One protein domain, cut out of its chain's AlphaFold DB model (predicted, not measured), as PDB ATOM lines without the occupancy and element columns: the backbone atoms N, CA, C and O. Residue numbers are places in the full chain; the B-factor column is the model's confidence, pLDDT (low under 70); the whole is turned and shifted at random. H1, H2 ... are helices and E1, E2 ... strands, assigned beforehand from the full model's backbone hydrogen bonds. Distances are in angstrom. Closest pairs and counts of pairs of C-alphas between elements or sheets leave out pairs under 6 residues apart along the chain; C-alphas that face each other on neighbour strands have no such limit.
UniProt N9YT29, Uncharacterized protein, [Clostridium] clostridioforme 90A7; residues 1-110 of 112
ATOM      1  N   MET A   1      37.113  25.118  -1.652       85.94
ATOM      2  CA  MET A   1      37.229  23.667  -1.909       85.94
ATOM      3  C   MET A   1      38.000  23.053  -0.747       85.94
ATOM      4  O   MET A   1      38.952  23.685  -0.302       85.94
ATOM      5  N   ILE A   2      37.566  21.913  -0.200       91.25
ATOM      6  CA  ILE A   2      38.214  21.313   0.982       91.25
ATOM      7  C   ILE A   2      39.268  20.311   0.515       91.25
ATOM      8  O   ILE A   2      38.986  19.470  -0.332       91.25
ATOM      9  N   ARG A   3      40.486  20.393   1.042       93.44
ATOM     10  CA  ARG A   3      41.573  19.445   0.794       93.44
ATOM     11  C   ARG A   3      41.798  18.657   2.072       93.44
ATOM     12  O   ARG A   3      41.921  19.253   3.136       93.44
ATOM     13  N   LEU A   4      41.833  17.337   1.954       90.25
ATOM     14  CA  LEU A   4      42.053  16.433   3.076       90.25
ATOM     15  C   LEU A   4      43.301  15.602   2.843       90.25
ATOM     16  O   LEU A   4      43.548  15.146   1.721       90.25
ATOM     17  N   TYR A   5      44.020  15.350   3.925       88.31
ATOM     18  CA  TYR A   5      45.035  14.315   4.001       88.31
ATOM     19  C   TYR A   5      44.500  13.196   4.887       88.31
ATOM     20  O   TYR A   5      44.189  13.411   6.054       88.31
ATOM     21  N   VAL A   6      44.346  12.009   4.305       85.31
ATOM     22  CA  VAL A   6      43.857  10.816   5.001       85.31
ATOM     23  C   VAL A   6      45.008   9.832   5.102       85.31
ATOM     24  O   VAL A   6      45.610   9.479   4.087       85.31
ATOM     25  N   ALA A   7      45.342   9.414   6.312       84.06
ATOM     26  CA  ALA A   7      46.378   8.438   6.606       84.06
ATOM     27  C   ALA A   7      45.747   7.151   7.143       84.06
ATOM     28  O   ALA A   7      44.658   7.175   7.714       84.06
ATOM     29  N   SER A   8      46.403   6.010   6.918       77.81
ATOM     30  CA  SER A   8      45.902   4.740   7.451       77.81
ATOM     31  C   SER A   8      46.435   4.539   8.863       77.81
ATOM     32  O   SER A   8      47.646   4.421   9.040       77.81
ATOM     33  N   GLU A   9      45.555   4.430   9.859       70.19
ATOM     34  CA  GLU A   9      45.961   4.264  11.264       70.19
ATOM     35  C   GLU A   9      46.811   2.993  11.450       70.19
ATOM     36  O   GLU A   9      47.774   2.948  12.224       70.19
ATOM     37  N   LYS A  10      46.483   1.945  10.687       68.94
ATOM     38  CA  LYS A  10      47.202   0.671  10.680       68.94
ATOM     39  C   LYS A  10      48.601   0.797  10.075       68.94
ATOM     40  O   LYS A  10      49.543   0.236  10.628       68.94
ATOM     41  N   LEU A  11      48.751   1.529   8.970       63.31
ATOM     42  CA  LEU A  11      50.019   1.624   8.232       63.31
ATOM     43  C   LEU A  11      50.962   2.681   8.820       63.31
ATOM     44  O   LEU A  11      52.175   2.475   8.817       63.31
ATOM     45  N   VAL A  12      50.422   3.737   9.437       60.94
ATOM     46  CA  VAL A  12      51.200   4.700  10.235       60.94
ATOM     47  C   VAL A  12      51.897   3.990  11.402       60.94
ATOM     48  O   VAL A  12      53.074   4.234  11.665       60.94
ATOM     49  N   LYS A  13      51.224   3.028  12.056       60.91
ATOM     50  CA  LYS A  13      51.829   2.179  13.105       60.91
ATOM     51  C   LYS A  13      52.932   1.248  12.581       60.91
ATOM     52  O   LYS A  13      53.736   0.770  13.377       60.91
ATOM     53  N   GLU A  14      52.986   1.003  11.272       61.34
ATOM     54  CA  GLU A  14      54.034   0.226  10.596       61.34
ATOM     55  C   GLU A  14      55.174   1.102  10.026       61.34
ATOM     56  O   GLU A  14      55.986   0.595   9.254       61.34
ATOM     57  N   GLU A  15      55.243   2.397  10.374       57.59
ATOM     58  CA  GLU A  15      56.187   3.386   9.805       57.59
ATOM     59  C   GLU A  15      56.072   3.546   8.273       57.59
ATOM     60  O   GLU A  15      57.014   3.969   7.595       57.59
ATOM     61  N   LYS A  16      54.907   3.217   7.701       57.69
ATOM     62  CA  LYS A  16      54.593   3.468   6.292       57.69
ATOM     63  C   LYS A  16      53.723   4.716   6.187       57.69
ATOM     64  O   LYS A  16      52.540   4.682   6.514       57.69
ATOM     65  N   ASP A  17      54.292   5.797   5.658       59.34
ATOM     66  CA  ASP A  17      53.568   7.038   5.343       59.34
ATOM     67  C   ASP A  17      52.703   6.868   4.082       59.34
ATOM     68  O   ASP A  17      52.975   7.432   3.019       59.34
ATOM     69  N   ILE A  18      51.658   6.047   4.173       68.06
ATOM     70  CA  ILE A  18      50.651   5.940   3.119       68.06
ATOM     71  C   ILE A  18      49.550   6.952   3.431       68.06
ATOM     72  O   ILE A  18      48.716   6.749   4.314       68.06
ATOM     73  N   CYS A  19      49.586   8.064   2.699       75.00
ATOM     74  CA  CYS A  19      48.616   9.145   2.791       75.00
ATOM     75  C   CYS A  19      47.938   9.379   1.436       75.00
ATOM     76  O   CYS A  19      48.588   9.403   0.386       75.00
ATOM     77  N   VAL A  20      46.625   9.584   1.467       85.94
ATOM     78  CA  VAL A  20      45.816   9.981   0.318       85.94
ATOM     79  C   VAL A  20      45.461  11.444   0.459       85.94
ATOM     80  O   VAL A  20      44.899  11.864   1.470       85.94
ATOM     81  N   ARG A  21      45.721  12.215  -0.598       89.69
ATOM     82  CA  ARG A  21      45.174  13.562  -0.719       89.69
ATOM     83  C   ARG A  21      43.833  13.512  -1.439       89.69
ATOM     84  O   ARG A  21      43.783  13.127  -2.607       89.69
ATOM     85  N   LEU A  22      42.776  13.955  -0.771       91.38
ATOM     86  CA  LEU A  22      41.444  14.121  -1.344       91.38
ATOM     87  C   LEU A  22      41.119  15.601  -1.526       91.38
ATOM     88  O   LEU A  22      41.597  16.462  -0.788       91.38
ATOM     89  N   VAL A  23      40.306  15.894  -2.535       93.75
ATOM     90  CA  VAL A  23      39.776  17.232  -2.791       93.75
ATOM     91  C   VAL A  23      38.263  17.103  -2.877       93.75
ATOM     92  O   VAL A  23      37.764  16.390  -3.737       93.75
ATOM     93  N   LEU A  24      37.556  17.759  -1.962       94.75
ATOM     94  CA  LEU A  24      36.114  17.676  -1.785       94.75
ATOM     95  C   LEU A  24      35.426  18.983  -2.235       94.75
ATOM     96  O   LEU A  24      35.998  20.071  -2.065       94.75
ATOM     97  N   PRO A  25      34.180  18.912  -2.736       95.06
ATOM     98  CA  PRO A  25      33.363  17.704  -2.861       95.06
ATOM     99  C   PRO A  25      33.786  16.812  -4.034       95.06
ATOM    100  O   PRO A  25      34.286  17.300  -5.047       95.06
ATOM    101  N   VAL A  26      33.553  15.510  -3.899       94.56
ATOM    102  CA  VAL A  26      33.833  14.494  -4.920       94.56
ATOM    103  C   VAL A  26      32.769  13.389  -4.881       94.56
ATOM    104  O   VAL A  26      32.057  13.242  -3.882       94.56
ATOM    105  N   GLU A  27      32.617  12.623  -5.962       93.06
ATOM    106  CA  GLU A  27      31.709  11.473  -5.968       93.06
ATOM    107  C   GLU A  27      32.123  10.437  -4.914       93.06
ATOM    108  O   GLU A  27      33.303  10.135  -4.742       93.06
ATOM    109  N   GLU A  28      31.142   9.839  -4.236       89.56
ATOM    110  CA  GLU A  28      31.378   8.870  -3.157       89.56
ATOM    111  C   GLU A  28      32.280   7.705  -3.597       89.56
ATOM    112  O   GLU A  28      33.180   7.279  -2.875       89.56
ATOM    113  N   ASN A  29      32.088   7.225  -4.827       90.56
ATOM    114  CA  ASN A  29      32.894   6.151  -5.394       90.56
ATOM    115  C   ASN A  29      34.365   6.559  -5.590       90.56
ATOM    116  O   ASN A  29      35.258   5.729  -5.441       90.56
ATOM    117  N   GLU A  30      34.646   7.830  -5.891       91.06
ATOM    118  CA  GLU A  30      36.026   8.311  -6.009       91.06
ATOM    119  C   GLU A  30      36.732   8.355  -4.651       91.06
ATOM    120  O   GLU A  30      37.924   8.045  -4.590       91.06
ATOM    121  N   ILE A  31      36.000   8.644  -3.565       90.38
ATOM    122  CA  ILE A  31      36.520   8.527  -2.194       90.38
ATOM    123  C   ILE A  31      36.961   7.083  -1.955       90.38
ATOM    124  O   ILE A  31      38.126   6.842  -1.641       90.38
ATOM    125  N   TRP A  32      36.076   6.113  -2.195       90.12
ATOM    126  CA  TRP A  32      36.392   4.695  -2.013       90.12
ATOM    127  C   TRP A  32      37.576   4.229  -2.864       90.12
ATOM    128  O   TRP A  32      38.467   3.550  -2.355       90.12
ATOM    129  N   ILE A  33      37.637   4.628  -4.137       89.00
ATOM    130  CA  ILE A  33      38.757   4.294  -5.028       89.00
ATOM    131  C   ILE A  33      40.077   4.858  -4.488       89.00
ATOM    132  O   ILE A  33      41.116   4.203  -4.586       89.00
ATOM    133  N   ALA A  34      40.064   6.078  -3.950       88.00
ATOM    134  CA  ALA A  34      41.257   6.708  -3.407       88.00
ATOM    135  C   ALA A  34      41.728   6.024  -2.113       88.00
ATOM    136  O   ALA A  34      42.919   5.745  -1.990       88.00
ATOM    137  N   LEU A  35      40.802   5.682  -1.208       87.31
ATOM    138  CA  LEU A  35      41.098   4.943   0.025       87.31
ATOM    139  C   LEU A  35      41.652   3.537  -0.274       87.31
ATOM    140  O   LEU A  35      42.697   3.157   0.250       87.31
ATOM    141  N   GLN A  36      41.039   2.798  -1.206       85.06
ATOM    142  CA  GLN A  36      41.510   1.462  -1.601       85.06
ATOM    143  C   GLN A  36      42.926   1.475  -2.190       85.06
ATOM    144  O   GLN A  36      43.706   0.552  -1.956       85.06
ATOM    145  N   LYS A  37      43.296   2.523  -2.941       83.31
ATOM    146  CA  LYS A  37      44.668   2.687  -3.460       83.31
ATOM    147  C   LYS A  37      45.712   2.862  -2.356       83.31
ATOM    148  O   LYS A  37      46.886   2.613  -2.612       83.31
ATOM    149  N   ALA A  38      45.291   3.287  -1.170       79.94
ATOM    150  CA  ALA A  38      46.116   3.409   0.024       79.94
ATOM    151  C   ALA A  38      45.999   2.207   0.969       79.94
ATOM    152  O   ALA A  38      46.368   2.316   2.135       79.94
ATOM    153  N   GLU A  39      45.502   1.067   0.478       80.62
ATOM    154  CA  GLU A  39      45.349  -0.165   1.265       80.62
ATOM    155  C   GLU A  39      44.414   0.000   2.484       80.62
ATOM    156  O   GLU A  39      44.476  -0.779   3.433       80.62
ATOM    157  N   MET A  40      43.520   0.999   2.456       81.06
ATOM    158  CA  MET A  40      42.482   1.190   3.470       81.06
ATOM    159  C   MET A  40      41.244   0.381   3.081       81.06
ATOM    160  O   MET A  40      40.602   0.649   2.061       81.06
ATOM    161  N   GLU A  41      40.916  -0.626   3.889       75.81
ATOM    162  CA  GLU A  41      39.775  -1.521   3.650       75.81
ATOM    163  C   GLU A  41      38.491  -1.029   4.338       75.81
ATOM    164  O   GLU A  41      37.390  -1.402   3.925       75.81
ATOM    165  N   SER A  42      38.618  -0.170   5.355       80.12
ATOM    166  CA  SER A  42      37.499   0.404   6.102       80.12
ATOM    167  C   SER A  42      37.738   1.869   6.488       80.12
ATOM    168  O   SER A  42      38.875   2.340   6.529       80.12
ATOM    169  N   LEU A  43      36.658   2.597   6.799       77.75
ATOM    170  CA  LEU A  43      36.759   3.946   7.378       77.75
ATOM    171  C   LEU A  43      37.362   3.923   8.785       77.75
ATOM    172  O   LEU A  43      37.980   4.903   9.177       77.75
ATOM    173  N   ASP A  44      37.213   2.815   9.511       75.19
ATOM    174  CA  ASP A  44      37.817   2.645  10.835       75.19
ATOM    175  C   ASP A  44      39.353   2.603  10.749       75.19
ATOM    176  O   ASP A  44      40.031   2.891  11.727       75.19
ATOM    177  N   ASP A  45      39.908   2.281   9.574       73.75
ATOM    178  CA  ASP A  45      41.348   2.340   9.310       73.75
ATOM    179  C   ASP A  45      41.821   3.737   8.867       73.75
ATOM    180  O   ASP A  45      43.015   3.907   8.607       73.75
ATOM    181  N   CYS A  46      40.919   4.716   8.724       81.88
ATOM    182  CA  CYS A  46      41.212   6.047   8.196       81.88
ATOM    183  C   CYS A  46      41.318   7.084   9.321       81.88
ATOM    184  O   CYS A  46      40.390   7.266  10.102       81.88
ATOM    185  N   GLU A  47      42.409   7.841   9.328       86.19
ATOM    186  CA  GLU A  47      42.595   9.006  10.190       86.19
ATOM    187  C   GLU A  47      42.852  10.235   9.316       86.19
ATOM    188  O   GLU A  47      43.711  10.215   8.431       86.19
ATOM    189  N   ILE A  48      42.112  11.322   9.537       88.81
ATOM    190  CA  ILE A  48      42.370  12.575   8.819       88.81
ATOM    191  C   ILE A  48      43.503  13.302   9.534       88.81
ATOM    192  O   ILE A  48      43.345  13.783  10.655       88.81
ATOM    193  N   SER A  49      44.656  13.387   8.880       86.69
ATOM    194  CA  SER A  49      45.837  14.025   9.451       86.69
ATOM    195  C   SER A  49      45.818  15.542   9.302       86.69
ATOM    196  O   SER A  49      46.372  16.236  10.152       86.69
ATOM    197  N   ASP A  50      45.199  16.060   8.238       89.12
ATOM    198  CA  ASP A  50      45.142  17.498   7.976       89.12
ATOM    199  C   ASP A  50      43.958  17.886   7.071       89.12
ATOM    200  O   ASP A  50      43.480  17.086   6.254       89.12
ATOM    201  N   VAL A  51      43.496  19.130   7.219       92.38
ATOM    202  CA  VAL A  51      42.375  19.718   6.480       92.38
ATOM    203  C   VAL A  51      42.629  21.184   6.125       92.38
ATOM    204  O   VAL A  51      42.934  22.023   6.972       92.38
ATOM    205  N   GLU A  52      42.411  21.518   4.855       94.62
ATOM    206  CA  GLU A  52      42.465  22.891   4.355       94.62
ATOM    207  C   GLU A  52      41.175  23.258   3.621       94.62
ATOM    208  O   GLU A  52      40.683  22.505   2.783       94.62
ATOM    209  N   CYS A  53      40.660  24.456   3.857       94.31
ATOM    210  CA  CYS A  53      39.497  25.015   3.191       94.31
ATOM    211  C   CYS A  53      39.783  26.453   2.760       94.31
ATOM    212  O   CYS A  53      40.284  27.266   3.529       94.31
ATOM    213  N   ASP A  54      39.418  26.782   1.520       90.94
ATOM    214  CA  ASP A  54      39.605  28.137   0.981       90.94
ATOM    215  C   ASP A  54      38.644  29.178   1.609       90.94
ATOM    216  O   ASP A  54      38.805  30.377   1.389       90.94
ATOM    217  N   VAL A  55      37.621  28.738   2.354       92.69
ATOM    218  CA  VAL A  55      36.673  29.615   3.058       92.69
ATOM    219  C   VAL A  55      37.133  29.768   4.504       92.69
ATOM    220  O   VAL A  55      37.100  28.802   5.257       92.69
ATOM    221  N   GLU A  56      37.532  30.981   4.887       93.94
ATOM    222  CA  GLU A  56      38.164  31.283   6.182       93.94
ATOM    223  C   GLU A  56      37.343  30.799   7.385       93.94
ATOM    224  O   GLU A  56      37.854  30.050   8.209       93.94
ATOM    225  N   GLU A  57      36.053  31.128   7.461       95.25
ATOM    226  CA  GLU A  57      35.198  30.723   8.585       95.25
ATOM    227  C   GLU A  57      35.008  29.203   8.625       95.25
ATOM    228  O   GLU A  57      34.982  28.609   9.700       95.25
ATOM    229  N   ALA A  58      34.928  28.556   7.458       94.75
ATOM    230  CA  ALA A  58      34.870  27.100   7.389       94.75
ATOM    231  C   ALA A  58      36.195  26.467   7.835       94.75
ATOM    232  O   ALA A  58      36.164  25.451   8.518       94.75
ATOM    233  N   GLN A  59      37.343  27.065   7.499       95.31
ATOM    234  CA  GLN A  59      38.645  26.620   7.998       95.31
ATOM    235  C   GLN A  59      38.733  26.760   9.520       95.31
ATOM    236  O   GLN A  59      39.148  25.818  10.187       95.31
ATOM    237  N   GLU A  60      38.328  27.905  10.079       94.75
ATOM    238  CA  GLU A  60      38.306  28.125  11.531       94.75
ATOM    239  C   GLU A  60      37.443  27.076  12.243       94.75
ATOM    240  O   GLU A  60      37.868  26.499  13.246       94.75
ATOM    241  N   PHE A  61      36.262  26.783  11.694       95.25
ATOM    242  CA  PHE A  61      35.384  25.731  12.195       95.25
ATOM    243  C   PHE A  61      36.040  24.349  12.117       95.25
ATOM    244  O   PHE A  61      36.099  23.658  13.130       95.25
ATOM    245  N   LEU A  62      36.584  23.949  10.966       94.38
ATOM    246  CA  LEU A  62      37.225  22.640  10.803       94.38
ATOM    247  C   LEU A  62      38.422  22.462  11.751       94.38
ATOM    248  O   LEU A  62      38.554  21.408  12.366       94.38
ATOM    249  N   CYS A  63      39.232  23.508  11.947       92.00
ATOM    250  CA  CYS A  63      40.331  23.529  12.918       92.00
ATOM    251  C   CYS A  63      39.864  23.445  14.380       92.00
ATOM    252  O   CYS A  63      40.662  23.115  15.257       92.00
ATOM    253  N   SER A  64      38.603  23.784  14.664       92.38
ATOM    254  CA  SER A  64      38.023  23.667  16.006       92.38
ATOM    255  C   SER A  64      37.542  22.249  16.337       92.38
ATOM    256  O   SER A  64      37.334  21.936  17.510       92.38
ATOM    257  N   LEU A  65      37.384  21.389  15.323       91.56
ATOM    258  CA  LEU A  65      36.938  20.007  15.475       91.56
ATOM    259  C   LEU A  65      38.111  19.054  15.744       91.56
ATOM    260  O   LEU A  65      39.247  19.285  15.333       91.56
ATOM    261  N   GLU A  66      37.816  17.912  16.371       89.81
ATOM    262  CA  GLU A  66      38.733  16.765  16.404       89.81
ATOM    263  C   GLU A  66      38.723  16.071  15.029       89.81
ATOM    264  O   GLU A  66      38.054  15.056  14.828       89.81
ATOM    265  N   ILE A  67      39.426  16.662  14.051       87.94
ATOM    266  CA  ILE A  67      39.335  16.249  12.641       87.94
ATOM    267  C   ILE A  67      39.826  14.820  12.398       87.94
ATOM    268  O   ILE A  67      39.310  14.159  11.504       87.94
ATOM    269  N   SER A  68      40.741  14.302  13.224       85.62
ATOM    270  CA  SER A  68      41.281  12.941  13.095       85.62
ATOM    271  C   SER A  68      40.208  11.855  13.123       85.62
ATOM    272  O   SER A  68      40.383  10.812  12.501       85.62
ATOM    273  N   LYS A  69      39.075  12.124  13.781       83.94
ATOM    274  CA  LYS A  69      37.913  11.228  13.865       83.94
ATOM    275  C   LYS A  69      36.721  11.698  13.035       83.94
ATOM    276  O   LYS A  69      35.632  11.136  13.158       83.94
ATOM    277  N   ALA A  70      36.881  12.757  12.246       88.25
ATOM    278  CA  ALA A  70      35.789  13.278  11.444       88.25
ATOM    279  C   ALA A  70      35.419  12.296  10.328       88.25
ATOM    280  O   ALA A  70      36.266  11.643   9.716       88.25
ATOM    281  N   ASN A  71      34.125  12.215  10.036       90.00
ATOM    282  CA  ASN A  71      33.630  11.364   8.971       90.00
ATOM    283  C   ASN A  71      33.913  12.015   7.606       90.00
ATOM    284  O   ASN A  71      33.403  13.095   7.299       90.00
ATOM    285  N   ILE A  72      34.698  11.338   6.761       91.38
ATOM    286  CA  ILE A  72      35.061  11.813   5.414       91.38
ATOM    287  C   ILE A  72      33.811  12.104   4.566       91.38
ATOM    288  O   ILE A  72      33.807  13.054   3.783       91.38
ATOM    289  N   PHE A  73      32.727  11.340   4.732       92.06
ATOM    290  CA  PHE A  73      31.484  11.570   3.996       92.06
ATOM    291  C   PHE A  73      30.733  12.805   4.486       92.06
ATOM    292  O   PHE A  73      30.208  13.551   3.663       92.06
ATOM    293  N   GLU A  74      30.732  13.084   5.790       93.69
ATOM    294  CA  GLU A  74      30.173  14.337   6.316       93.69
ATOM    295  C   GLU A  74      30.987  15.538   5.837       93.69
ATOM    296  O   GLU A  74      30.412  16.534   5.402       93.69
ATOM    297  N   LEU A  75      32.319  15.424   5.803       94.12
ATOM    298  CA  LEU A  75      33.182  16.443   5.199       94.12
ATOM    299  C   LEU A  75      32.879  16.639   3.713       94.12
ATOM    300  O   LEU A  75      32.891  17.770   3.231       94.12
ATOM    301  N   ASN A  76      32.580  15.561   2.986       95.38
ATOM    302  CA  ASN A  76      32.204  15.634   1.578       95.38
ATOM    303  C   ASN A  76      30.866  16.353   1.381       95.38
ATOM    304  O   ASN A  76      30.750  17.204   0.501       95.38
ATOM    305  N   VAL A  77      29.877  16.066   2.232       95.50
ATOM    306  CA  VAL A  77      28.584  16.765   2.232       95.50
ATOM    307  C   VAL A  77      28.769  18.241   2.578       95.50
ATOM    308  O   VAL A  77      28.256  19.099   1.862       95.50
ATOM    309  N   PHE A  78      29.552  18.553   3.610       95.69
ATOM    310  CA  PHE A  78      29.866  19.927   4.003       95.69
ATOM    311  C   PHE A  78      30.578  20.695   2.879       95.69
ATOM    312  O   PHE A  78      30.181  21.808   2.532       95.69
ATOM    313  N   ALA A  79      31.572  20.085   2.228       95.56
ATOM    314  CA  ALA A  79      32.236  20.661   1.060       95.56
ATOM    315  C   ALA A  79      31.261  20.884  -0.110       95.56
ATOM    316  O   ALA A  79      31.361  21.887  -0.826       95.56
ATOM    317  N   GLY A  80      30.320  19.954  -0.296       95.38
ATOM    318  CA  GLY A  80      29.244  20.031  -1.278       95.38
ATOM    319  C   GLY A  80      28.332  21.223  -1.030       95.38
ATOM    320  O   GLY A  80      28.106  22.012  -1.944       95.38
ATOM    321  N   LEU A  81      27.891  21.404   0.217       95.12
ATOM    322  CA  LEU A  81      27.091  22.547   0.651       95.12
ATOM    323  C   LEU A  81      27.820  23.863   0.364       95.12
ATOM    324  O   LEU A  81      27.281  24.712  -0.341       95.12
ATOM    325  N   LEU A  82      29.076  24.000   0.802       94.75
ATOM    326  CA  LEU A  82      29.871  25.212   0.557       94.75
ATOM    327  C   LEU A  82      30.036  25.533  -0.936       94.75
ATOM    328  O   LEU A  82      30.110  26.701  -1.304       94.75
ATOM    329  N   SER A  83      30.117  24.507  -1.785       93.62
ATOM    330  CA  SER A  83      30.306  24.670  -3.232       93.62
ATOM    331  C   SER A  83      29.000  24.922  -3.989       93.62
ATOM    332  O   SER A  83      29.037  25.443  -5.101       93.62
ATOM    333  N   ALA A  84      27.860  24.526  -3.419       94.62
ATOM    334  CA  ALA A  84      26.543  24.671  -4.032       94.62
ATOM    335  C   ALA A  84      25.867  26.007  -3.692       94.62
ATOM    336  O   ALA A  84      25.016  26.460  -4.460       94.62
ATOM    337  N   LEU A  85      26.231  26.631  -2.566       94.44
ATOM    338  CA  LEU A  85      25.658  27.907  -2.145       94.44
ATOM    339  C   LEU A  85      26.056  29.050  -3.103       94.44
ATOM    340  O   LEU A  85      27.249  29.260  -3.349       94.44
ATOM    341  N   PRO A  86      25.085  29.835  -3.606       94.56
ATOM    342  CA  PRO A  86      25.343  31.124  -4.245       94.56
ATOM    343  C   PRO A  86      26.109  32.080  -3.320       94.56
ATOM    344  O   PRO A  86      26.076  31.942  -2.101       94.56
ATOM    345  N   GLU A  87      26.787  33.083  -3.879       92.88
ATOM    346  CA  GLU A  87      27.689  33.960  -3.113       92.88
ATOM    347  C   GLU A  87      26.990  34.731  -1.976       92.88
ATOM    348  O   GLU A  87      27.553  34.890  -0.892       92.88
ATOM    349  N   ASP A  88      25.749  35.172  -2.180       94.56
ATOM    350  CA  ASP A  88      24.935  35.847  -1.166       94.56
ATOM    351  C   ASP A  88      24.509  34.912  -0.027       94.56
ATOM    352  O   ASP A  88      24.599  35.284   1.149       94.56
ATOM    353  N   GLU A  89      24.122  33.679  -0.352       95.06
ATOM    354  CA  GLU A  89      23.796  32.656   0.645       95.06
ATOM    355  C   GLU A  89      25.047  32.169   1.385       95.06
ATOM    356  O   GLU A  89      25.017  32.003   2.605       95.06
ATOM    357  N   LEU A  90      26.176  32.026   0.686       94.81
ATOM    358  CA  LEU A  90      27.462  31.659   1.271       94.81
ATOM    359  C   LEU A  90      27.932  32.718   2.273       94.81
ATOM    360  O   LEU A  90      28.404  32.370   3.354       94.81
ATOM    361  N   MET A  91      27.772  34.011   1.969       94.44
ATOM    362  CA  MET A  91      28.063  35.083   2.930       94.44
ATOM    363  C   MET A  91      27.208  34.971   4.198       94.44
ATOM    364  O   MET A  91      27.723  35.140   5.308       94.44
ATOM    365  N   LEU A  92      25.913  34.672   4.054       95.56
ATOM    366  CA  LEU A  92      25.026  34.478   5.201       95.56
ATOM    367  C   LEU A  92      25.430  33.242   6.014       95.56
ATOM    368  O   LEU A  92      25.479  33.307   7.243       95.56
ATOM    369  N   TYR A  93      25.747  32.143   5.334       95.62
ATOM    370  CA  TYR A  93      26.185  30.898   5.948       95.62
ATOM    371  C   TYR A  93      27.489  31.081   6.733       95.62
ATOM    372  O   TYR A  93      27.536  30.750   7.913       95.62
ATOM    373  N   ARG A  94      28.508  31.722   6.139       94.44
ATOM    374  CA  ARG A  94      29.780  32.070   6.804       94.44
ATOM    375  C   ARG A  94      29.554  32.854   8.095       94.44
ATOM    376  O   ARG A  94      30.139  32.540   9.130       94.44
ATOM    377  N   LYS A  95      28.655  33.844   8.056       95.38
ATOM    378  CA  LYS A  95      28.291  34.621   9.244       95.38
ATOM    379  C   LYS A  95      27.649  33.746  10.319       95.38
ATOM    380  O   LYS A  95      28.035  33.842  11.479       95.38
ATOM    381  N   LYS A  96      26.696  32.886   9.950       95.38
ATOM    382  CA  LYS A  96      26.059  31.975  10.909       95.38
ATOM    383  C   LYS A  96      27.050  30.972  11.497       95.38
ATOM    384  O   LYS A  96      26.997  30.744  12.696       95.38
ATOM    385  N   LEU A  97      27.969  30.436  10.696       94.94
ATOM    386  CA  LEU A  97      29.017  29.522  11.155       94.94
ATOM    387  C   LEU A  97      29.859  30.167  12.267       94.94
ATOM    388  O   LEU A  97      30.109  29.560  13.306       94.94
ATOM    389  N   LYS A  98      30.212  31.443  12.081       93.81
ATOM    390  CA  LYS A  98      30.955  32.241  13.060       93.81
ATOM    391  C   LYS A  98      30.138  32.612  14.300       93.81
ATOM    392  O   LYS A  98      30.668  32.559  15.407       93.81
ATOM    393  N   ASP A  99      28.879  33.009  14.116       94.38
ATOM    394  CA  ASP A  99      28.006  33.476  15.201       94.38
ATOM    395  C   ASP A  99      27.492  32.312  16.070       94.38
ATOM    396  O   ASP A  99      27.370  32.459  17.286       94.38
ATOM    397  N   GLN A 100      27.179  31.166  15.456       93.81
ATOM    398  CA  GLN A 100      26.594  30.002  16.130       93.81
ATOM    399  C   GLN A 100      27.642  29.012  16.644       93.81
ATOM    400  O   GLN A 100      27.381  28.353  17.645       93.81
ATOM    401  N   GLN A 101      28.819  28.940  16.007       92.00
ATOM    402  CA  GLN A 101      29.923  28.051  16.394       92.00
ATOM    403  C   GLN A 101      29.471  26.588  16.573       92.00
ATOM    404  O   GLN A 101      29.510  26.068  17.695       92.00
ATOM    405  N   PRO A 102      29.020  25.930  15.486       94.56
ATOM    406  CA  PRO A 102      28.607  24.531  15.539       94.56
ATOM    407  C   PRO A 102      29.747  23.652  16.067       94.56
ATOM    408  O   PRO A 102      30.925  23.913  15.816       94.56
ATOM    409  N   LYS A 103      29.394  22.598  16.800       93.38
ATOM    410  CA  LYS A 103      30.351  21.689  17.455       93.38
ATOM    411  C   LYS A 103      30.585  20.395  16.688       93.38
ATOM    412  O   LYS A 103      31.420  19.589  17.097       93.38
ATOM    413  N   SER A 104      29.848  20.182  15.606       94.19
ATOM    414  CA  SER A 104      29.958  19.008  14.748       94.19
ATOM    415  C   SER A 104      29.683  19.371  13.290       94.19
ATOM    416  O   SER A 104      29.099  20.416  12.988       94.19
ATOM    417  N   LEU A 105      30.102  18.494  12.374       94.19
ATOM    418  CA  LEU A 105      29.750  18.611  10.958       94.19
ATOM    419  C   LEU A 105      28.239  18.507  10.753       94.19
ATOM    420  O   LEU A 105      27.693  19.253   9.953       94.19
ATOM    421  N   GLU A 106      27.563  17.641  11.506       94.12
ATOM    422  CA  GLU A 106      26.105  17.503  11.464       94.12
ATOM    423  C   GLU A 106      25.397  18.828  11.789       94.12
ATOM    424  O   GLU A 106      24.576  19.286  10.992       94.12
ATOM    425  N   GLU A 107      25.771  19.492  12.891       94.75
ATOM    426  CA  GLU A 107      25.224  20.805  13.261       94.75
ATOM    427  C   GLU A 107      25.505  21.839  12.162       94.75
ATOM    428  O   GLU A 107      24.613  22.578  11.748       94.75
ATOM    429  N   ALA A 108      26.730  21.859  11.626       94.56
ATOM    430  CA  ALA A 108      27.091  22.789  10.563       94.56
ATOM    431  C   ALA A 108      26.291  22.557   9.268       94.56
ATOM    432  O   ALA A 108      25.952  23.517   8.578       94.56
ATOM    433  N   ILE A 109      25.988  21.305   8.920       94.44
ATOM    434  CA  ILE A 109      25.286  20.948   7.681       94.44
ATOM    435  C   ILE A 109      23.775  21.181   7.802       94.44
ATOM    436  O   ILE A 109      23.162  21.648   6.842       94.44
ATOM    437  N   TYR A 110      23.167  20.837   8.941       92.50
ATOM    438  CA  TYR A 110      21.707  20.733   9.058       92.50
ATOM    439  C   TYR A 110      21.055  21.772   9.975       92.50
ATOM    440  O   TYR A 110      19.848  21.990   9.856       92.50
TER     441      TYR A 110
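AT A GLANCE: This is residues 1 to 110 of the 112 residues of an uncharacterized protein of [Clostridium] clostridioforme 90A7 (UniProt N9YT29). A small, strongly twisted sheet of three strands has helices packed over one face, with H4 and H2 running along its strands and H3 beside the far end of E3. H5 and H6 lie beyond these helices, off the sheet; H5 is at one end of the long axis, and the short H1 with the loop after it is at the other. The printed part has 110 residues, with six named helices and three named strands in the order E1 H1 E2 H2 E3 H3 H4 H5 H6. The sheet's order is E2 E1 E3, all antiparallel, and the class is mixed, helices and strands. The whole is compact, with a radius of gyration of the C-alphas of 14.4 A, though elongated in outline, 45 by 25 by 21 A.

HOW THE PARTS SIT: E1, residues 2 to 8, is the inner strand, and H1, residues 9 to 12, only grazes the sheet. E2, residues 19 to 24, is antiparallel to E1 at 153 degrees, with N 4 and O 22 within hydrogen-bond range at 2.9 A. H2, residues 28 to 37, is on the sheet at a height of 9.0 A, its closest C-alphas to E2 being those of Ala 34 and Val 20, 6.7 A apart. E3, residues 46 to 53, bends by 62 degrees at residue 49 and is antiparallel to E1 at 161 degrees, with N 3 and O 52 within hydrogen-bond range at 2.7 A. E2, H2 and E3 form a split strand-helix-strand unit, two strands running the same way with E1 between them, and its crossover is right-handed. H3, residues 56 to 64, is on the sheet, with the C-alphas of Gln 59 and Cys 53 closest at 5.1 A. H4, residues 72 to 84, lies over E2 and E1 at a height of 9.3 A and runs along the strands, at 7 degrees to E1 on the local plane. H2, H3 and H4 on one face of the sheet make two layers, helices and sheet. H5, residues 87 to 100, touches H3 with residues 94 to 98 alone, at a shallow tilt of 34.5 degrees, only just short of steep; the closest C-alphas, of Arg 94 and Glu 57, are 5.9 A apart. H6, residues 105 to 110, touches H4 at a steep tilt of 45 degrees, the closest C-alphas being those of Ile 109 and Phe 78, 6.0 A apart. In H2 to H6 every O i to N i+4 pair is within hydrogen-bond range; H1 is too short for one.

IN THESE COORDINATES: E1 begins at C-alpha 2, (38.214, 21.313, 0.982), and is 19.4 A long; E2 is 15.8 A and E3 19.7 A. H2 spans 14.7 A, H3 12.4 A, H4 18.1 A and H5 19.7 A. H6 ends at C-alpha 110, (21.707, 20.733, 9.058).

THE WHOLE: The C-alphas of Glu 14 and Asp 88 are the two farthest apart, at 47.5 A. The printed part has no cut, and no link is long. Mean pLDDT of the printed part is 88.1; residues 10 to 18 are under 70.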